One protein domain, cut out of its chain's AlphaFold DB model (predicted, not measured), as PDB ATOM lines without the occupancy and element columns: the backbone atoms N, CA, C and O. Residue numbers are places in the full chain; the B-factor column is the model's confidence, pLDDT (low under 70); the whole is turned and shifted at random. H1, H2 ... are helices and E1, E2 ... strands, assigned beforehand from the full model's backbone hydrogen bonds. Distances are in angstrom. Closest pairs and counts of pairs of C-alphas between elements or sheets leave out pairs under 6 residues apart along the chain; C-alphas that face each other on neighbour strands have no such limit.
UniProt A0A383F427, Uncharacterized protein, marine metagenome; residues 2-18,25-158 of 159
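AT A GLANCE: This is residues 2 to 18 and 25 to 158 of the 159 residues of an uncharacterized protein of marine metagenome (UniProt A0A383F427). Eight strands, E1 to E8, close into a slender barrel, and one helix, H1, runs along its outside over E1. Residues 2 to 7 of H1 stick out free of the barrel, while the two largest loops, residues 57 to 67 and 98 to 107, lie at one end of it. The printed part has 151 residues, with one named helix followed by eight named strands; round the ring run E1 E2 E3 E4 E5 E6 E7 E8 and back to E1, with antiparallel neighbours throughout. The class is mostly strand, and the whole is compact, with a radius of gyration of the C-alphas of 16.7 A and spans of 51 by 38 by 22 A.

HOW THE PARTS SIT: H1, residues 2 to 14, is on the barrel, outside it and over E1, residues 25 to 37, at a height over the sheet of 10.3 A. It runs along the strands, at 13 degrees to E1 on the local plane; the closest C-alphas of the two are those of Gly 12 and Pro 27, 5.4 A apart. Every O i to N i+4 pair in H1 is within hydrogen-bond range. E1 to E8 form a meander, each strand the antiparallel neighbour of the one before. E1 and E2, residues 43 to 56, are a hairpin at 162 degrees, with N 30 and O 50 at 2.9 A. E3, residues 68 to 80, lies on the other side of E2, with N 49 and O 75 at 2.9 A. E4, residues 86 to 97, follows, with N 74 and O 91 at 2.8 A. E2, E3 and E4 bend by 56, 56 and 55 degrees at residues 53, 71 and 92. Next come E5, residues 108 to 116, with N 92 and O 112 at 2.9 A; E6, residues 121 to 128, with N 113 and O 124 at 2.8 A; E7, residues 133 to 140, with N 125 and O 137 at 2.8 A; and E8, residues 146 to 153, with N 136 and O 149 at 2.8 A. E8 and E1 close the ring at 133 degrees, with N 150 and O 35 at 2.8 A.

IN THESE COORDINATES: H1 begins at C-alpha 2 (8.403, 106.253, -8.413) and is 18.6 A long. E1 begins at C-alpha 25 (29.541, 120.255, -17.241) and measures 36.9 A, E2 38.5 A, E3 35.4 A, E4 32.6 A, E5 26.1 A, E6 22.5 A and E7 22.3 A. E8, 21.9 A, ends at C-alpha 153 (18.914, 123.943, -0.145).

THE WHOLE: The C-alphas of Asn 61 and Lys 84, the two farthest apart, are 54.3 A apart. Residues 19 to 24 are not printed, and C-alphas 18 and 25 are 7.2 A apart across the cut. The link from E2 to E3 is long. The model's mean pLDDT is 75.0 over the printed part; residues 2 to 18, 57 to 67, 98 to 109, 128 to 132 and 155 to 158 are under 70.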
ATOM      1  N   ARG A   2       7.225 106.505  -9.281       42.97
ATOM      2  CA  ARG A   2       8.403 106.253  -8.413       42.97
ATOM      3  C   ARG A   2       9.640 105.679  -9.138       42.97
ATOM      4  O   ARG A   2      10.741 106.141  -8.890       42.97
ATOM      5  N   ARG A   3       9.448 104.747 -10.085       43.56
ATOM      6  CA  ARG A   3      10.532 104.138 -10.891       43.56
ATOM      7  C   ARG A   3      11.249 105.129 -11.820       43.56
ATOM      8  O   ARG A   3      12.446 104.995 -12.025       43.56
ATOM      9  N   TYR A   4      10.540 106.131 -12.344       52.94
ATOM     10  CA  TYR A   4      11.113 107.121 -13.264       52.94
ATOM     11  C   TYR A   4      11.931 108.187 -12.530       52.94
ATOM     12  O   TYR A   4      12.933 108.645 -13.056       52.94
ATOM     13  N   ILE A   5      11.552 108.525 -11.293       53.75
ATOM     14  CA  ILE A   5      12.322 109.441 -10.436       53.75
ATOM     15  C   ILE A   5      13.672 108.817 -10.074       53.75
ATOM     16  O   ILE A   5      14.698 109.478 -10.177       53.75
ATOM     17  N   THR A   6      13.688 107.528  -9.711       52.94
ATOM     18  CA  THR A   6      14.937 106.795  -9.465       52.94
ATOM     19  C   THR A   6      15.792 106.731 -10.730       52.94
ATOM     20  O   THR A   6      16.984 106.981 -10.655       52.94
ATOM     21  N   LEU A   7      15.189 106.485 -11.897       54.81
ATOM     22  CA  LEU A   7      15.905 106.473 -13.175       54.81
ATOM     23  C   LEU A   7      16.520 107.844 -13.514       54.81
ATOM     24  O   LEU A   7      17.670 107.899 -13.923       54.81
ATOM     25  N   LEU A   8      15.790 108.943 -13.296       56.34
ATOM     26  CA  LEU A   8      16.279 110.311 -13.521       56.34
ATOM     27  C   LEU A   8      17.397 110.698 -12.544       56.34
ATOM     28  O   LEU A   8      18.375 111.311 -12.960       56.34
ATOM     29  N   LEU A   9      17.290 110.291 -11.274       56.84
ATOM     30  CA  LEU A   9      18.366 110.434 -10.286       56.84
ATOM     31  C   LEU A   9      19.612 109.645 -10.711       56.84
ATOM     32  O   LEU A   9      20.714 110.173 -10.639       56.84
ATOM     33  N   PHE A  10      19.447 108.415 -11.205       57.94
ATOM     34  CA  PHE A  10      20.556 107.596 -11.700       57.94
ATOM     35  C   PHE A  10      21.190 108.165 -12.974       57.94
ATOM     36  O   PHE A  10      22.408 108.171 -13.076       57.94
ATOM     37  N   ILE A  11      20.401 108.693 -13.915       58.47
ATOM     38  CA  ILE A  11      20.923 109.376 -15.109       58.47
ATOM     39  C   ILE A  11      21.719 110.619 -14.696       58.47
ATOM     40  O   ILE A  11      22.817 110.818 -15.201       58.47
ATOM     41  N   GLY A  12      21.223 111.390 -13.721       51.94
ATOM     42  CA  GLY A  12      21.944 112.529 -13.152       51.94
ATOM     43  C   GLY A  12      23.250 112.147 -12.437       51.94
ATOM     44  O   GLY A  12      24.216 112.893 -12.460       51.94
ATOM     45  N   ILE A  13      23.318 110.969 -11.816       52.78
ATOM     46  CA  ILE A  13      24.550 110.480 -11.171       52.78
ATOM     47  C   ILE A  13      25.542 109.932 -12.213       52.78
ATOM     48  O   ILE A  13      26.748 110.077 -12.048       52.78
ATOM     49  N   ILE A  14      25.048 109.306 -13.288       51.44
ATOM     50  CA  ILE A  14      25.878 108.633 -14.301       51.44
ATOM     51  C   ILE A  14      26.395 109.606 -15.372       51.44
ATOM     52  O   ILE A  14      27.489 109.396 -15.886       51.44
ATOM     53  N   SER A  15      25.682 110.692 -15.692       52.69
ATOM     54  CA  SER A  15      26.134 111.665 -16.701       52.69
ATOM     55  C   SER A  15      27.141 112.699 -16.172       52.69
ATOM     56  O   SER A  15      27.327 113.738 -16.793       52.69
ATOM     57  N   GLY A  16      27.784 112.440 -15.031       46.66
ATOM     58  CA  GLY A  16      28.945 113.189 -14.535       46.66
ATOM     59  C   GLY A  16      30.274 112.722 -15.142       46.66
ATOM     60  O   GLY A  16      31.281 112.735 -14.441       46.66
ATOM     61  N   GLN A  17      30.273 112.243 -16.391       50.06
ATOM     62  CA  GLN A  17      31.494 111.882 -17.112       50.06
ATOM     63  C   GLN A  17      31.825 112.978 -18.118       50.06
ATOM     64  O   GLN A  17      30.997 113.275 -18.974       50.06
ATOM     65  N   ASP A  18      33.018 113.554 -17.949       51.94
ATOM     66  CA  ASP A  18      33.680 114.569 -18.770       51.94
ATOM     67  C   ASP A  18      33.105 114.698 -20.185       51.94
ATOM     68  O   ASP A  18      33.509 114.013 -21.130       51.94
ATOM     69  N   ARG A  25      28.643 120.926 -18.198       72.75
ATOM     70  CA  ARG A  25      29.541 120.255 -17.241       72.75
ATOM     71  C   ARG A  25      28.916 119.023 -16.597       72.75
ATOM     72  O   ARG A  25      29.502 117.949 -16.596       72.75
ATOM     73  N   SER A  26      27.726 119.176 -16.022       76.56
ATOM     74  CA  SER A  26      27.092 118.118 -15.232       76.56
ATOM     75  C   SER A  26      25.595 118.382 -15.077       76.56
ATOM     76  O   SER A  26      25.163 119.530 -15.105       76.56
ATOM     77  N   PRO A  27      24.763 117.360 -14.858       79.94
ATOM     78  CA  PRO A  27      23.436 117.549 -14.278       79.94
ATOM     79  C   PRO A  27      23.518 118.199 -12.884       79.94
ATOM     80  O   PRO A  27      24.505 118.047 -12.160       79.94
ATOM     81  N   TYR A  28      22.453 118.908 -12.515       80.12
ATOM     82  CA  TYR A  28      22.259 119.576 -11.228       80.12
ATOM     83  C   TYR A  28      21.024 119.005 -10.540       80.12
ATOM     84  O   TYR A  28      19.941 118.977 -11.132       80.12
ATOM     85  N   ILE A  29      21.157 118.598  -9.280       83.75
ATOM     86  CA  ILE A  29      20.023 118.223  -8.438       83.75
ATOM     87  C   ILE A  29      20.151 118.943  -7.101       83.75
ATOM     88  O   ILE A  29      21.215 118.963  -6.497       83.75
ATOM     89  N   SER A  30      19.066 119.537  -6.613       83.25
ATOM     90  CA  SER A  30      19.065 120.213  -5.314       83.25
ATOM     91  C   SER A  30      17.787 119.900  -4.545       83.25
ATOM     92  O   SER A  30      16.716 120.413  -4.893       83.25
ATOM     93  N   PRO A  31      17.848 119.020  -3.529       87.06
ATOM     94  CA  PRO A  31      16.777 118.913  -2.557       87.06
ATOM     95  C   PRO A  31      16.720 120.177  -1.697       87.06
ATOM     96  O   PRO A  31      17.741 120.788  -1.371       87.06
ATOM     97  N   GLY A  32      15.511 120.533  -1.272       87.69
ATOM     98  CA  GLY A  32      15.318 121.604  -0.310       87.69
ATOM     99  C   GLY A  32      14.209 121.323   0.688       87.69
ATOM    100  O   GLY A  32      13.181 120.733   0.349       87.69
ATOM    101  N   PHE A  33      14.419 121.773   1.921       90.12
ATOM    102  CA  PHE A  33      13.408 121.773   2.971       90.12
ATOM    103  C   PHE A  33      12.930 123.202   3.198       90.12
ATOM    104  O   PHE A  33      13.730 124.123   3.314       90.12
ATOM    105  N   GLN A  34      11.620 123.404   3.244       91.12
ATOM    106  CA  GLN A  34      11.014 124.724   3.346       91.12
ATOM    107  C   GLN A  34      10.264 124.868   4.665       91.12
ATOM    108  O   GLN A  34       9.496 123.989   5.053       91.12
ATOM    109  N   ILE A  35      10.415 126.026   5.300       92.19
ATOM    110  CA  ILE A  35       9.543 126.496   6.377       92.19
ATOM    111  C   ILE A  35       9.072 127.906   6.059       92.19
ATOM    112  O   ILE A  35       9.786 128.695   5.443       92.19
ATOM    113  N   GLY A  36       7.860 128.248   6.463       90.19
ATOM    114  CA  GLY A  36       7.347 129.581   6.194       90.19
ATOM    115  C   GLY A  36       6.052 129.886   6.901       90.19
ATOM    116  O   GLY A  36       5.520 129.074   7.659       90.19
ATOM    117  N   THR A  37       5.553 131.082   6.628       89.44
ATOM    118  CA  THR A  37       4.261 131.560   7.096       89.44
ATOM    119  C   THR A  37       3.511 132.214   5.948       89.44
ATOM    120  O   THR A  37       4.098 132.893   5.105       89.44
ATOM    121  N   ASN A  38       2.195 132.032   5.924       85.38
ATOM    122  CA  ASN A  38       1.342 132.886   5.109       85.38
ATOM    123  C   ASN A  38       0.992 134.190   5.839       85.38
ATOM    124  O   ASN A  38       1.312 134.372   7.021       85.38
ATOM    125  N   PHE A  39       0.304 135.081   5.128       80.69
ATOM    126  CA  PHE A  39      -0.215 136.338   5.670       80.69
ATOM    127  C   PHE A  39      -1.130 136.147   6.891       80.69
ATOM    128  O   PHE A  39      -1.105 136.942   7.829       80.69
ATOM    129  N   ASP A  40      -1.891 135.052   6.931       82.19
ATOM    130  CA  ASP A  40      -2.787 134.715   8.044       82.19
ATOM    131  C   ASP A  40      -2.045 134.058   9.234       82.19
ATOM    132  O   ASP A  40      -2.661 133.436  10.103       82.19
ATOM    133  N   LYS A  41      -0.708 134.180   9.283       80.88
ATOM    134  CA  LYS A  41       0.188 133.634  10.323       80.88
ATOM    135  C   LYS A  41       0.075 132.115  10.508       80.88
ATOM    136  O   LYS A  41       0.351 131.575  11.584       80.88
ATOM    137  N   GLN A  42      -0.356 131.403   9.470       87.44
ATOM    138  CA  GLN A  42      -0.313 129.953   9.434       87.44
ATOM    139  C   GLN A  42       1.073 129.506   8.997       87.44
ATOM    140  O   GLN A  42       1.502 129.746   7.869       87.44
ATOM    141  N   TYR A  43       1.739 128.794   9.897       91.38
ATOM    142  CA  TYR A  43       2.991 128.132   9.587       91.38
ATOM    143  C   TYR A  43       2.766 126.961   8.632       91.38
ATOM    144  O   TYR A  43       1.751 126.250   8.709       91.38
ATOM    145  N   PHE A  44       3.756 126.717   7.788       92.31
ATOM    146  CA  PHE A  44       3.820 125.546   6.932       92.31
ATOM    147  C   PHE A  44       5.236 124.983   6.880       92.31
ATOM    148  O   PHE A  44       6.219 125.678   7.144       92.31
ATOM    149  N   TRP A  45       5.312 123.714   6.500       93.56
ATOM    150  CA  TRP A  45       6.548 123.060   6.090       93.56
ATOM    151  C   TRP A  45       6.394 122.560   4.656       93.56
ATOM    152  O   TRP A  45       5.277 122.357   4.171       93.56
ATOM    153  N   GLY A  46       7.510 122.355   3.974       92.62
ATOM    154  CA  GLY A  46       7.517 121.857   2.612       92.62
ATOM    155  C   GLY A  46       8.816 121.170   2.243       92.62
ATOM    156  O   GLY A  46       9.814 121.239   2.957       92.62
ATOM    157  N   ILE A  47       8.772 120.493   1.109       92.88
ATOM    158  CA  ILE A  47       9.917 119.863   0.468       92.88
ATOM    159  C   ILE A  47       9.915 120.252  -1.002       92.88
ATOM    160  O   ILE A  47       8.854 120.382  -1.613       92.88
ATOM    161  N   GLN A  48      11.096 120.409  -1.578       91.50
ATOM    162  CA  GLN A  48      11.255 120.615  -3.007       91.50
ATOM    163  C   GLN A  48      12.429 119.824  -3.554       91.50
ATOM    164  O   GLN A  48      13.361 119.481  -2.826       91.50
ATOM    165  N   LEU A  49      12.371 119.562  -4.850       90.19
ATOM    166  CA  LEU A  49      13.464 118.995  -5.610       90.19
ATOM    167  C   LEU A  49      13.619 119.803  -6.892       90.19
ATOM    168  O   LEU A  49      12.683 119.903  -7.688       90.19
ATOM    169  N   SER A  50      14.806 120.367  -7.073       87.50
ATOM    170  CA  SER A  50      15.198 121.032  -8.307       87.50
ATOM    171  C   SER A  50      16.068 120.102  -9.138       87.50
ATOM    172  O   SER A  50      16.960 119.452  -8.597       87.50
ATOM    173  N   GLY A  51      15.808 120.049 -10.441       87.69
ATOM    174  CA  GLY A  51      16.605 119.325 -11.426       87.69
ATOM    175  C   GLY A  51      16.964 120.246 -12.586       87.69
ATOM    176  O   GLY A  51      16.100 120.959 -13.100       87.69
ATOM    177  N   GLY A  52      18.229 120.261 -12.981       86.44
ATOM    178  CA  GLY A  52      18.746 121.174 -13.993       86.44
ATOM    179  C   GLY A  52      20.075 120.724 -14.574       86.44
ATOM    180  O   GLY A  52      20.460 119.561 -14.452       86.44
ATOM    181  N   LEU A  53      20.775 121.667 -15.194       84.38
ATOM    182  CA  LEU A  53      22.066 121.451 -15.842       84.38
ATOM    183  C   LEU A  53      23.058 122.511 -15.374       84.38
ATOM    184  O   LEU A  53      22.699 123.679 -15.330       84.38
ATOM    185  N   ILE A  54      24.285 122.108 -15.065       80.06
ATOM    186  CA  ILE A  54      25.429 122.983 -14.813       80.06
ATOM    187  C   ILE A  54      26.073 123.318 -16.152       80.06
ATOM    188  O   ILE A  54      26.542 122.430 -16.871       80.06
ATOM    189  N   ILE A  55      26.089 124.604 -16.476       79.38
ATOM    190  CA  ILE A  55      26.684 125.152 -17.689       79.38
ATOM    191  C   ILE A  55      27.854 126.039 -17.268       79.38
ATOM    192  O   ILE A  55      27.658 126.971 -16.491       79.38
ATOM    193  N   GLN A  56      29.051 125.758 -17.777       75.94
ATOM    194  CA  GLN A  56      30.226 126.604 -17.585       75.94
ATOM    195  C   GLN A  56      30.110 127.852 -18.467       75.94
ATOM    196  O   GLN A  56      29.821 127.770 -19.666       75.94
ATOM    197  N   SER A  57      30.299 129.010 -17.849       64.94
ATOM    198  CA  SER A  57      30.146 130.325 -18.452       64.94
ATOM    199  C   SER A  57      31.524 130.936 -18.711       64.94
ATOM    200  O   SER A  57      32.233 131.283 -17.782       64.94
ATOM    201  N   PHE A  58      31.854 131.078 -19.998       59.72
ATOM    202  CA  PHE A  58      33.043 131.738 -20.562       59.72
ATOM    203  C   PHE A  58      34.424 131.216 -20.124       59.72
ATOM    204  O   PHE A  58      34.587 130.363 -19.262       59.72
ATOM    205  N   ASN A  59      35.426 131.641 -20.892       54.66
ATOM    206  CA  ASN A  59      36.819 131.242 -20.750       54.66
ATOM    207  C   ASN A  59      37.356 131.868 -19.445       54.66
ATOM    208  O   ASN A  59      37.209 133.085 -19.316       54.66
ATOM    209  N   PRO A  60      38.005 131.124 -18.528       52.50
ATOM    210  CA  PRO A  60      38.476 131.618 -17.216       52.50
ATOM    211  C   PRO A  60      39.468 132.806 -17.250       52.50
ATOM    212  O   PRO A  60      39.976 133.227 -16.219       52.50
ATOM    213  N   ASN A  61      39.759 133.359 -18.433       50.34
ATOM    214  CA  ASN A  61      40.629 134.515 -18.657       50.34
ATOM    215  C   ASN A  61      39.872 135.834 -18.927       50.34
ATOM    216  O   ASN A  61      40.509 136.881 -19.048       50.34
ATOM    217  N   GLU A  62      38.543 135.820 -19.052       51.44
ATOM    218  CA  GLU A  62      37.729 137.037 -19.171       51.44
ATOM    219  C   GLU A  62      37.171 137.398 -17.787       51.44
ATOM    220  O   GLU A  62      36.655 136.533 -17.095       51.44
ATOM    221  N   HIS A  63      37.315 138.658 -17.358       51.16
ATOM    222  CA  HIS A  63      36.934 139.163 -16.026       51.16
ATOM    223  C   HIS A  63      35.406 139.167 -15.804       51.16
ATOM    224  O   HIS A  63      34.783 140.225 -15.700       51.16
ATOM    225  N   ILE A  64      34.780 137.995 -15.792       52.03
ATOM    226  CA  ILE A  64      33.369 137.807 -15.474       52.03
ATOM    227  C   ILE A  64      33.316 136.946 -14.221       52.03
ATOM    228  O   ILE A  64      33.738 135.799 -14.241       52.03
ATOM    229  N   ASP A  65      32.763 137.498 -13.145       56.56
ATOM    230  CA  ASP A  65      32.811 136.882 -11.816       56.56
ATOM    231  C   ASP A  65      32.027 135.559 -11.699       56.56
ATOM    232  O   ASP A  65      32.160 134.889 -10.687       56.56
ATOM    233  N   PHE A  66      31.207 135.154 -12.683       62.38
ATOM    234  CA  PHE A  66      30.376 133.939 -12.614       62.38
ATOM    235  C   PHE A  66      30.843 132.840 -13.576       62.38
ATOM    236  O   PHE A  66      30.557 132.896 -14.774       62.38
ATOM    237  N   ASP A  67      31.442 131.792 -13.016       68.69
ATOM    238  CA  ASP A  67      31.975 130.644 -13.759       68.69
ATOM    239  C   ASP A  67      30.903 129.640 -14.199       68.69
ATOM    240  O   ASP A  67      31.094 128.894 -15.164       68.69
ATOM    241  N   PHE A  68      29.741 129.619 -13.534       74.94
ATOM    242  CA  PHE A  68      28.690 128.641 -13.808       74.94
ATOM    243  C   PHE A  68      27.281 129.213 -13.721       74.94
ATOM    244  O   PHE A  68      26.947 130.030 -12.860       74.94
ATOM    245  N   ILE A  69      26.412 128.686 -14.582       78.25
ATOM    246  CA  ILE A  69      24.977 128.957 -14.601       78.25
ATOM    247  C   ILE A  69      24.223 127.628 -14.561       78.25
ATOM    248  O   ILE A  69      24.523 126.699 -15.306       78.25
ATOM    249  N   CYS A  70      23.206 127.547 -13.706       80.94
ATOM    250  CA  CYS A  70      22.328 126.394 -13.558       80.94
ATOM    251  C   CYS A  70      20.862 126.768 -13.759       80.94
ATOM    252  O   CYS A  70      20.182 127.109 -12.780       80.94
ATOM    253  N   PRO A  71      20.345 126.693 -14.997       83.62
ATOM    254  CA  PRO A  71      18.909 126.633 -15.208       83.62
ATOM    255  C   PRO A  71      18.363 125.316 -14.641       83.62
ATOM    256  O   PRO A  71      18.890 124.234 -14.910       83.62
ATOM    257  N   ALA A  72      17.288 125.398 -13.865       85.62
ATOM    258  CA  ALA A  72      16.626 124.233 -13.300       85.62
ATOM    259  C   ALA A  72      15.112 124.430 -13.203       85.62
ATOM    260  O   ALA A  72      14.600 125.545 -13.078       85.62
ATOM    261  N   ILE A  73      14.403 123.307 -13.218       86.75
ATOM    262  CA  ILE A  73      12.984 123.232 -12.891       86.75
ATOM    263  C   ILE A  73      12.878 122.678 -11.475       86.75
ATOM    264  O   ILE A  73      13.490 121.664 -11.137       86.75
ATOM    265  N   CYS A  74      12.097 123.352 -10.647       87.88
ATOM    266  CA  CYS A  74      11.799 122.949  -9.285       87.88
ATOM    267  C   CYS A  74      10.365 122.446  -9.213       87.88
ATOM    268  O   CYS A  74       9.455 123.117  -9.692       87.88
ATOM    269  N   TYR A  75      10.162 121.306  -8.561       90.94
ATOM    270  CA  TYR A  75       8.851 120.891  -8.078       90.94
ATOM    271  C   TYR A  75       8.874 120.855  -6.560       90.94
ATOM    272  O   TYR A  75       9.798 120.299  -5.958       90.94
ATOM    273  N   GLY A  76       7.851 121.423  -5.934       91.19
ATOM    274  CA  GLY A  76       7.733 121.404  -4.491       91.19
ATOM    275  C   GLY A  76       6.323 121.168  -3.995       91.19
ATOM    276  O   GLY A  76       5.333 121.364  -4.698       91.19
ATOM    277  N   TYR A  77       6.275 120.734  -2.746       91.75
ATOM    278  CA  TYR A  77       5.080 120.449  -1.981       91.75
ATOM    279  C   TYR A  77       5.171 121.182  -0.649       91.75
ATOM    280  O   TYR A  77       6.195 121.103   0.029       91.75
ATOM    281  N   ARG A  78       4.087 121.832  -0.223       91.69
ATOM    282  CA  ARG A  78       3.970 122.369   1.136       91.69
ATOM    283  C   ARG A  78       2.636 122.036   1.787       91.69
ATOM    284  O   ARG A  78       1.610 121.865   1.126       91.69
ATOM    285  N   LYS A  79       2.666 121.955   3.115       91.06
ATOM    286  CA  LYS A  79       1.520 121.653   3.969       91.06
ATOM    287  C   LYS A  79       1.486 122.596   5.164       91.06
ATOM    288  O   LYS A  79       2.468 122.742   5.891       91.06
ATOM    289  N   TYR A  80       0.316 123.171   5.404       90.19
ATOM    290  CA  TYR A  80       0.063 124.035   6.551       90.19
ATOM    291  C   TYR A  80      -0.195 123.205   7.812       90.19
ATOM    292  O   TYR A  80      -0.832 122.152   7.758       90.19
ATOM    293  N   PHE A  81       0.290 123.665   8.968       88.62
ATOM    294  CA  PHE A  81       0.122 122.928  10.228       88.62
ATOM    295  C   PHE A  81      -1.316 122.975  10.755       88.62
ATOM    296  O   PHE A  81      -1.812 121.987  11.290       88.62
ATOM    297  N   LYS A  82      -1.979 124.130  10.619       85.19
ATOM    298  CA  LYS A  82      -3.311 124.381  11.196       85.19
ATOM    299  C   LYS A  82      -4.470 124.084  10.246       85.19
ATOM    300  O   LYS A  82      -5.599 123.948  10.706       85.19
ATOM    301  N   SER A  83      -4.218 123.997   8.942       79.50
ATOM    302  CA  SER A  83      -5.249 123.726   7.940       79.50
ATOM    303  C   SER A  83      -4.965 122.411   7.216       79.50
ATOM    304  O   SER A  83      -3.837 121.924   7.178       79.50
ATOM    305  N   LYS A  84      -5.997 121.809   6.614       79.56
ATOM    306  CA  LYS A  84      -5.821 120.633   5.744       79.56
ATOM    307  C   LYS A  84      -5.255 121.004   4.363       79.56
ATOM    308  O   LYS A  84      -5.130 120.115   3.521       79.56
ATOM    309  N   LYS A  85      -4.906 122.280   4.144       83.81
ATOM    310  CA  LYS A  85      -4.448 122.823   2.867       83.81
ATOM    311  C   LYS A  85      -3.086 122.245   2.488       83.81
ATOM    312  O   LYS A  85      -2.171 122.145   3.313       83.81
ATOM    313  N   ARG A  86      -2.984 121.839   1.228       86.50
ATOM    314  CA  ARG A  86      -1.801 121.241   0.611       86.50
ATOM    315  C   ARG A  86      -1.606 121.891  -0.734       86.50
ATOM    316  O   ARG A  86      -2.581 122.138  -1.434       86.50
ATOM    317  N   GLU A  87      -0.364 122.162  -1.078       88.25
ATOM    318  CA  GLU A  87      -0.069 122.930  -2.274       88.25
ATOM    319  C   GLU A  87       1.145 122.361  -2.968       88.25
ATOM    320  O   GLU A  87       2.136 122.009  -2.326       88.25
ATOM    321  N   ASN A  88       1.037 122.301  -4.286       88.94
ATOM    322  CA  ASN A  88       2.135 121.972  -5.162       88.94
ATOM    323  C   ASN A  88       2.541 123.240  -5.906       88.94
ATOM    324  O   ASN A  88       1.708 124.096  -6.209       88.94
ATOM    325  N   TYR A  89       3.821 123.363  -6.207       85.62
ATOM    326  CA  TYR A  89       4.323 124.492  -6.971       85.62
ATOM    327  C   TYR A  89       5.426 124.057  -7.920       85.62
ATOM    328  O   TYR A  89       6.111 123.055  -7.687       85.62
ATOM    329  N   TYR A  90       5.570 124.835  -8.987       87.19
ATOM    330  CA  TYR A  90       6.621 124.668  -9.973       87.19
ATOM    331  C   TYR A  90       7.349 125.988 -10.146       87.19
ATOM    332  O   TYR A  90       6.719 127.032 -10.323       87.19
ATOM    333  N   ASP A  91       8.674 125.938 -10.140       85.06
ATOM    334  CA  ASP A  91       9.488 127.127 -10.362       85.06
ATOM    335  C   ASP A  91      10.489 126.893 -11.476       85.06
ATOM    336  O   ASP A  91      11.042 125.800 -11.617       85.06
ATOM    337  N   PHE A  92      10.748 127.953 -12.227       82.56
ATOM    338  CA  PHE A  92      11.914 128.042 -13.077       82.56
ATOM    339  C   PHE A  92      12.974 128.851 -12.329       82.56
ATOM    340  O   PHE A  92      12.740 129.982 -11.901       82.56
ATOM    341  N   GLN A  93      14.138 128.255 -12.108       82.88
ATOM    342  CA  GLN A  93      15.209 128.884 -11.344       82.88
ATOM    343  C   GLN A  93      16.483 128.946 -12.174       82.88
ATOM    344  O   GLN A  93      16.790 128.013 -12.913       82.88
ATOM    345  N   ILE A  94      17.228 130.035 -12.023       77.50
ATOM    346  CA  ILE A  94      18.568 130.177 -12.577       77.50
ATOM    347  C   ILE A  94      19.502 130.496 -11.415       77.50
ATOM    348  O   ILE A  94      19.393 131.532 -10.762       77.50
ATOM    349  N   THR A  95      20.431 129.582 -11.160       76.62
ATOM    350  CA  THR A  95      21.491 129.778 -10.164       76.62
ATOM    351  C   THR A  95      22.760 130.189 -10.884       76.62
ATOM    352  O   THR A  95      23.176 129.456 -11.770       76.62
ATOM    353  N   ALA A  96      23.380 131.306 -10.517       72.25
ATOM    354  CA  ALA A  96      24.729 131.629 -10.966       72.25
ATOM    355  C   ALA A  96      25.689 131.490  -9.781       72.25
ATOM    356  O   ALA A  96      25.380 131.923  -8.667       72.25
ATOM    357  N   PHE A  97      26.831 130.851  -9.994       70.12
ATOM    358  CA  PHE A  97      27.870 130.761  -8.978       70.12
ATOM    359  C   PHE A  97      29.243 130.890  -9.605       70.12
ATOM    360  O   PHE A  97      29.467 130.570 -10.770       70.12
ATOM    361  N   THR A  98      30.125 131.419  -8.786       63.19
ATOM    362  CA  THR A  98      31.541 131.613  -9.034       63.19
ATOM    363  C   THR A  98      32.260 130.340  -8.568       63.19
ATOM    364  O   THR A  98      31.752 129.646  -7.676       63.19
ATOM    365  N   ASP A  99      33.423 130.011  -9.121       59.22
ATOM    366  CA  ASP A  99      34.273 128.972  -8.553       59.22
ATOM    367  C   ASP A  99      34.651 129.400  -7.125       59.22
ATOM    368  O   ASP A  99      35.075 130.529  -6.854       59.22
ATOM    369  N   ILE A 100      34.383 128.512  -6.172       52.84
ATOM    370  CA  ILE A 100      34.420 128.793  -4.731       52.84
ATOM    371  C   ILE A 100      35.867 129.063  -4.274       52.84
ATOM    372  O   ILE A 100      36.086 129.589  -3.184       52.84
ATOM    373  N   MET A 101      36.855 128.720  -5.107       49.62
ATOM    374  CA  MET A 101      38.272 128.927  -4.824       49.62
ATOM    375  C   MET A 101      38.712 130.403  -4.901       49.62
ATOM    376  O   MET A 101      39.613 130.760  -4.146       49.62
ATOM    377  N   ASP A 102      38.067 131.263  -5.707       46.44
ATOM    378  CA  ASP A 102      38.572 132.626  -5.991       46.44
ATOM    379  C   ASP A 102      37.592 133.786  -5.711       46.44
ATOM    380  O   ASP A 102      37.981 134.956  -5.772       46.44
ATOM    381  N   ALA A 103      36.334 133.520  -5.345       48.41
ATOM    382  CA  ALA A 103      35.354 134.589  -5.150       48.41
ATOM    383  C   ALA A 103      35.157 134.995  -3.673       48.41
ATOM    384  O   ALA A 103      34.723 134.184  -2.851       48.41
ATOM    385  N   PRO A 104      35.344 136.283  -3.317       48.66
ATOM    386  CA  PRO A 104      34.950 136.821  -2.012       48.66
ATOM    387  C   PRO A 104      33.428 136.992  -1.883       48.66
ATOM    388  O   PRO A 104      32.934 137.334  -0.805       48.66
ATOM    389  N   PHE A 105      32.685 136.784  -2.980       50.25
ATOM    390  CA  PHE A 105      31.243 136.941  -3.037       50.25
ATOM    391  C   PHE A 105      30.531 135.594  -3.196       50.25
ATOM    392  O   PHE A 105      30.879 134.784  -4.048       50.25
ATOM    393  N   PRO A 106      29.505 135.349  -2.380       55.22
ATOM    394  CA  PRO A 106      28.754 134.106  -2.388       55.22
ATOM    395  C   PRO A 106      27.812 133.983  -3.593       55.22
ATOM    396  O   PRO A 106      27.386 134.998  -4.148       55.22
ATOM    397  N   PRO A 107      27.417 132.751  -3.963       57.34
ATOM    398  CA  PRO A 107      26.576 132.508  -5.128       57.34
ATOM    399  C   PRO A 107      25.240 133.253  -5.033       57.34
ATOM    400  O   PRO A 107      24.554 133.200  -4.007       57.34
ATOM    401  N   ILE A 108      24.854 133.919  -6.124       63.53
ATOM    402  CA  ILE A 108      23.592 134.653  -6.238       63.53
ATOM    403  C   ILE A 108      22.657 133.855  -7.144       63.53
ATOM    404  O   ILE A 108      22.961 133.558  -8.297       63.53
ATOM    405  N   ASN A 109      21.481 133.510  -6.630       65.50
ATOM    406  CA  ASN A 109      20.486 132.763  -7.388       65.50
ATOM    407  C   ASN A 109      19.128 133.453  -7.325       65.50
ATOM    408  O   ASN A 109      18.708 133.952  -6.278       65.50
ATOM    409  N   PHE A 110      18.472 133.475  -8.480       73.56
ATOM    410  CA  PHE A 110      17.150 134.034  -8.672       73.56
ATOM    411  C   PHE A 110      16.231 132.966  -9.260       73.56
ATOM    412  O   PHE A 110      16.554 132.282 -10.233       73.56
ATOM    413  N   GLY A 111      15.040 132.844  -8.687       72.88
ATOM    414  CA  GLY A 111      13.998 131.977  -9.217       72.88
ATOM    415  C   GLY A 111      12.683 132.715  -9.353       72.88
ATOM    416  O   GLY A 111      12.320 133.514  -8.491       72.88
ATOM    417  N   ILE A 112      11.961 132.411 -10.426       80.31
ATOM    418  CA  ILE A 112      10.586 132.854 -10.625       80.31
ATOM    419  C   ILE A 112       9.740 131.613 -10.859       80.31
ATOM    420  O   ILE A 112      10.066 130.741 -11.662       80.31
ATOM    421  N   GLY A 113       8.628 131.518 -10.156       80.69
ATOM    422  CA  GLY A 113       7.760 130.370 -10.277       80.69
ATOM    423  C   GLY A 113       6.309 130.693 -10.067       80.69
ATOM    424  O   GLY A 113       5.911 131.846  -9.881       80.69
ATOM    425  N   ARG A 114       5.513 129.635 -10.125       80.06
ATOM    426  CA  ARG A 114       4.078 129.709  -9.943       80.06
ATOM    427  C   ARG A 114       3.624 128.639  -8.967       80.06
ATOM    428  O   ARG A 114       3.949 127.458  -9.099       80.06
ATOM    429  N   ILE A 115       2.812 129.063  -8.010       80.19
ATOM    430  CA  ILE A 115       2.050 128.151  -7.159       80.19
ATOM    431  C   ILE A 115       0.689 127.959  -7.809       80.19
ATOM    432  O   ILE A 115       0.035 128.941  -8.171       80.19
ATOM    433  N   GLN A 116       0.282 126.701  -7.961       71.69
ATOM    434  CA  GLN A 116      -1.059 126.344  -8.395       71.69
ATOM    435  C   GLN A 116      -1.701 125.499  -7.298       71.69
ATOM    436  O   GLN A 116      -1.287 124.370  -7.029       71.69
ATOM    437  N   SER A 117      -2.693 126.083  -6.638       70.81
ATOM    438  CA  SER A 117      -3.548 125.413  -5.669       70.81
ATOM    439  C   SER A 117      -4.958 125.301  -6.240       70.81
ATOM    440  O   SER A 117      -5.285 125.968  -7.221       70.81
ATOM    441  N   ASP A 118      -5.791 124.477  -5.614       70.12
ATOM    442  CA  ASP A 118      -7.196 124.326  -5.997       70.12
ATOM    443  C   ASP A 118      -7.956 125.662  -5.880       70.12
ATOM    444  O   ASP A 118      -8.842 125.941  -6.685       70.12
ATOM    445  N   ASP A 119      -7.559 126.513  -4.926       72.50
ATOM    446  CA  ASP A 119      -8.286 127.742  -4.587       72.50
ATOM    447  C   ASP A 119      -7.661 129.028  -5.158       72.50
ATOM    448  O   ASP A 119      -8.305 130.076  -5.146       72.50
ATOM    449  N   TYR A 120      -6.391 128.999  -5.579       78.31
ATOM    450  CA  TYR A 120      -5.656 130.221  -5.920       78.31
ATOM    451  C   TYR A 120      -4.379 129.962  -6.730       78.31
ATOM    452  O   TYR A 120      -3.836 128.851  -6.772       78.31
ATOM    453  N   ASN A 121      -3.861 131.030  -7.332       82.12
ATOM    454  CA  ASN A 121      -2.588 131.066  -8.028       82.12
ATOM    455  C   ASN A 121      -1.650 132.084  -7.380       82.12
ATOM    456  O   ASN A 121      -2.063 133.113  -6.845       82.12
ATOM    457  N   SER A 122      -0.345 131.841  -7.461       88.38
ATOM    458  CA  SER A 122       0.633 132.829  -6.993       88.38
ATOM    459  C   SER A 122       1.828 132.944  -7.895       88.38
ATOM    460  O   SER A 122       2.275 131.946  -8.454       88.38
ATOM    461  N   LEU A 123       2.376 134.152  -7.962       88.62
ATOM    462  CA  LEU A 123       3.740 134.379  -8.413       88.62
ATOM    463  C   LEU A 123       4.686 134.110  -7.248       88.62
ATOM    464  O   LEU A 123       4.453 134.587  -6.141       88.62
ATOM    465  N   ARG A 124       5.762 133.381  -7.503       89.94
ATOM    466  CA  ARG A 124       6.798 133.074  -6.523       89.94
ATOM    467  C   ARG A 124       8.110 133.692  -6.962       89.94
ATOM    468  O   ARG A 124       8.539 133.463  -8.088       89.94
ATOM    469  N   ILE A 125       8.748 134.443  -6.075       86.81
ATOM    470  CA  ILE A 125      10.077 135.018  -6.283       86.81
ATOM    471  C   ILE A 125      11.007 134.418  -5.237       86.81
ATOM    472  O   ILE A 125      10.734 134.467  -4.038       86.81
ATOM    473  N   LYS A 126      12.104 133.835  -5.705       85.75
ATOM    474  CA  LYS A 126      13.149 133.225  -4.893       85.75
ATOM    475  C   LYS A 126      14.422 134.039  -5.039       85.75
ATOM    476  O   LYS A 126      14.844 134.311  -6.160       85.75
ATOM    477  N   VAL A 127      15.037 134.374  -3.914       81.06
ATOM    478  CA  VAL A 127      16.384 134.945  -3.875       81.06
ATOM    479  C   VAL A 127      17.214 134.033  -2.999       81.06
ATOM    480  O   VAL A 127      16.774 133.628  -1.929       81.06
ATOM    481  N   TYR A 128      18.384 133.643  -3.462       69.31
ATOM    482  CA  TYR A 128      19.260 132.752  -2.721       69.31
ATOM    483  C   TYR A 128      20.313 133.564  -1.989       69.31
ATOM    484  O   TYR A 128      20.840 134.535  -2.530       69.31
ATOM    485  N   THR A 129      20.596 133.172  -0.753       64.06
ATOM    486  CA  THR A 129      21.593 133.827   0.083       64.06
ATOM    487  C   THR A 129      22.777 132.886   0.330       64.06
ATOM    488  O   THR A 129      22.677 131.673   0.131       64.06
ATOM    489  N   PRO A 130      23.908 133.426   0.806       54.84
ATOM    490  CA  PRO A 130      25.193 132.725   0.928       54.84
ATOM    491  C   PRO A 130      25.191 131.505   1.848       54.84
ATOM    492  O   PRO A 130      26.147 130.743   1.892       54.84
ATOM    493  N   ILE A 131      24.137 131.356   2.648       57.69
ATOM    494  CA  ILE A 131      24.103 130.514   3.846       57.69
ATOM    495  C   ILE A 131      23.280 129.241   3.574       57.69
ATOM    496  O   ILE A 131      22.634 128.712   4.466       57.69
ATOM    497  N   LEU A 132      23.247 128.750   2.326       67.50
ATOM    498  CA  LEU A 132      22.406 127.609   1.910       67.50
ATOM    499  C   LEU A 132      20.904 127.817   2.176       67.50
ATOM    500  O   LEU A 132      20.138 126.853   2.242       67.50
ATOM    501  N   PHE A 133      20.476 129.073   2.317       75.44
ATOM    502  CA  PHE A 133      19.083 129.439   2.514       75.44
ATOM    503  C   PHE A 133      18.587 130.302   1.358       75.44
ATOM    504  O   PHE A 133      19.294 131.143   0.812       75.44
ATOM    505  N   CYS A 134      17.328 130.109   0.998       82.62
ATOM    506  CA  CYS A 134      16.653 130.833  -0.058       82.62
ATOM    507  C   CYS A 134      15.379 131.458   0.515       82.62
ATOM    508  O   CYS A 134      14.390 130.741   0.714       82.62
ATOM    509  N   PRO A 135      15.393 132.759   0.861       86.62
ATOM    510  CA  PRO A 135      14.172 133.502   1.105       86.62
ATOM    511  C   PRO A 135      13.294 133.520  -0.144       86.62
ATOM    512  O   PRO A 135      13.746 133.663  -1.283       86.62
ATOM    513  N   VAL A 136      12.002 133.388   0.100       89.44
ATOM    514  CA  VAL A 136      10.980 133.318  -0.926       89.44
ATOM    515  C   VAL A 136       9.828 134.218  -0.543       89.44
ATOM    516  O   VAL A 136       9.323 134.147   0.582       89.44
ATOM    517  N   LEU A 137       9.387 134.999  -1.520       90.19
ATOM    518  CA  LEU A 137       8.176 135.788  -1.461       90.19
ATOM    519  C   LEU A 137       7.165 135.238  -2.469       90.19
ATOM    520  O   LEU A 137       7.452 135.187  -3.665       90.19
ATOM    521  N   ASP A 138       5.979 134.869  -1.994       89.62
ATOM    522  CA  ASP A 138       4.857 134.518  -2.863       89.62
ATOM    523  C   ASP A 138       3.832 135.648  -2.851       89.62
ATOM    524  O   ASP A 138       3.481 136.148  -1.783       89.62
ATOM    525  N   PHE A 139       3.322 136.017  -4.020       89.69
ATOM    526  CA  PHE A 139       2.210 136.943  -4.180       89.69
ATOM    527  C   PHE A 139       0.985 136.194  -4.702       89.69
ATOM    528  O   PHE A 139       0.983 135.720  -5.841       89.69
ATOM    529  N   GLU A 140      -0.045 136.083  -3.866       88.38
ATOM    530  CA  GLU A 140      -1.331 135.474  -4.213       88.38
ATOM    531  C   GLU A 140      -2.168 136.452  -5.042       88.38
ATOM    532  O   GLU A 140      -2.473 137.553  -4.582       88.38
ATOM    533  N   PHE A 141      -2.571 136.064  -6.254       85.38
ATOM    534  CA  PHE A 141      -3.281 136.977  -7.154       85.38
ATOM    535  C   PHE A 141      -4.704 137.281  -6.676       85.38
ATOM    536  O   PHE A 141      -5.154 138.425  -6.737       85.38
ATOM    537  N   GLU A 142      -5.401 136.258  -6.186       85.19
ATOM    538  CA  GLU A 142      -6.810 136.311  -5.808       85.19
ATOM    539  C   GLU A 142      -7.023 137.131  -4.528       85.19
ATOM    540  O   GLU A 142      -7.948 137.937  -4.443       85.19
ATOM    541  N   THR A 143      -6.140 136.968  -3.541       84.44
ATOM    542  CA  THR A 143      -6.232 137.661  -2.245       84.44
ATOM    543  C   THR A 143      -5.369 138.924  -2.181       84.44
ATOM    544  O   THR A 143      -5.540 139.722  -1.258       84.44
ATOM    545  N   ARG A 144      -4.451 139.119  -3.143       85.88
ATOM    546  CA  ARG A 144      -3.415 140.171  -3.153       85.88
ATOM    547  C   ARG A 144      -2.530 140.164  -1.902       85.88
ATOM    548  O   ARG A 144      -2.053 141.214  -1.469       85.88
ATOM    549  N   LYS A 145      -2.332 138.991  -1.299       86.75
ATOM    550  CA  LYS A 145      -1.534 138.810  -0.080       86.75
ATOM    551  C   LYS A 145      -0.136 138.294  -0.399       86.75
ATOM    552  O   LYS A 145       0.081 137.607  -1.395       86.75
ATOM    553  N   PHE A 146       0.799 138.609   0.496       87.12
ATOM    554  CA  PHE A 146       2.168 138.111   0.443       87.12
ATOM    555  C   PHE A 146       2.389 136.987   1.452       87.12
ATOM    556  O   PHE A 146       1.968 137.090   2.606       87.12
ATOM    557  N   ASN A 147       3.119 135.959   1.037       86.50
ATOM    558  CA  ASN A 147       3.591 134.888   1.907       86.50
ATOM    559  C   ASN A 147       5.115 134.862   1.909       86.50
ATOM    560  O   ASN A 147       5.742 135.080   0.873       86.50
ATOM    561  N   PHE A 148       5.704 134.569   3.066       89.06
ATOM    562  CA  PHE A 148       7.151 134.527   3.224       89.06
ATOM    563  C   PHE A 148       7.604 133.147   3.673       89.06
ATOM    564  O   PHE A 148       6.999 132.510   4.542       89.06
ATOM    565  N   SER A 149       8.711 132.686   3.108       88.62
ATOM    566  CA  SER A 149       9.324 131.438   3.536       88.62
ATOM    567  C   SER A 149      10.818 131.412   3.318       88.62
ATOM    568  O   SER A 149      11.369 132.202   2.559       88.62
ATOM    569  N   LEU A 150      11.453 130.471   4.001       88.44
ATOM    570  CA  LEU A 150      12.862 130.176   3.894       88.44
ATOM    571  C   LEU A 150      13.011 128.715   3.482       88.44
ATOM    572  O   LEU A 150      12.408 127.825   4.086       88.44
ATOM    573  N   ILE A 151      13.798 128.469   2.443       84.56
ATOM    574  CA  ILE A 151      14.141 127.120   2.001       84.56
ATOM    575  C   ILE A 151      15.607 126.877   2.338       84.56
ATOM    576  O   ILE A 151      16.435 127.681   1.934       84.56
ATOM    577  N   SER A 152      15.945 125.795   3.032       82.44
ATOM    578  CA  SER A 152      17.314 125.275   3.046       82.44
ATOM    579  C   SER A 152      17.536 124.396   1.825       82.44
ATOM    580  O   SER A 152      16.652 123.631   1.441       82.44
ATOM    581  N   VAL A 153      18.693 124.509   1.189       72.56
ATOM    582  CA  VAL A 153      18.914 123.943  -0.145       72.56
ATOM    583  C   VAL A 153      20.352 123.464  -0.247       72.56
ATOM    584  O   VAL A 153      21.285 124.190   0.091       72.56
ATOM    585  N   ALA A 154      20.509 122.215  -0.678       73.69
ATOM    586  CA  ALA A 154      21.788 121.521  -0.736       73.69
ATOM    587  C   ALA A 154      22.095 121.166  -2.198       73.69
ATOM    588  O   ALA A 154      21.601 120.150  -2.685       73.69
ATOM    589  N   PRO A 155      22.842 122.011  -2.926       67.75
ATOM    590  CA  PRO A 155      23.225 121.725  -4.304       67.75
ATOM    591  C   PRO A 155      24.069 120.443  -4.405       67.75
ATOM    592  O   PRO A 155      25.043 120.284  -3.674       67.75
ATOM    593  N   ILE A 156      23.702 119.534  -5.312       68.56
ATOM    594  CA  ILE A 156      24.437 118.303  -5.626       68.56
ATOM    595  C   ILE A 156      24.701 118.276  -7.137       68.56
ATOM    596  O   ILE A 156      23.772 118.238  -7.948       68.56
ATOM    597  N   GLY A 157      25.976 118.279  -7.508       62.69
ATOM    598  CA  GLY A 157      26.451 118.224  -8.887       62.69
ATOM    599  C   GLY A 157      27.978 118.270  -8.929       62.69
ATOM    600  O   GLY A 157      28.606 118.584  -7.918       62.69
ATOM    601  N   ASN A 158      28.569 117.914 -10.072       64.12
ATOM    602  CA  ASN A 158      30.007 118.064 -10.281       64.12
ATOM    603  C   ASN A 158      30.276 119.494 -10.775       64.12
ATOM    604  O   ASN A 158      29.983 119.816 -11.931       64.12
TER     605      ASN A 158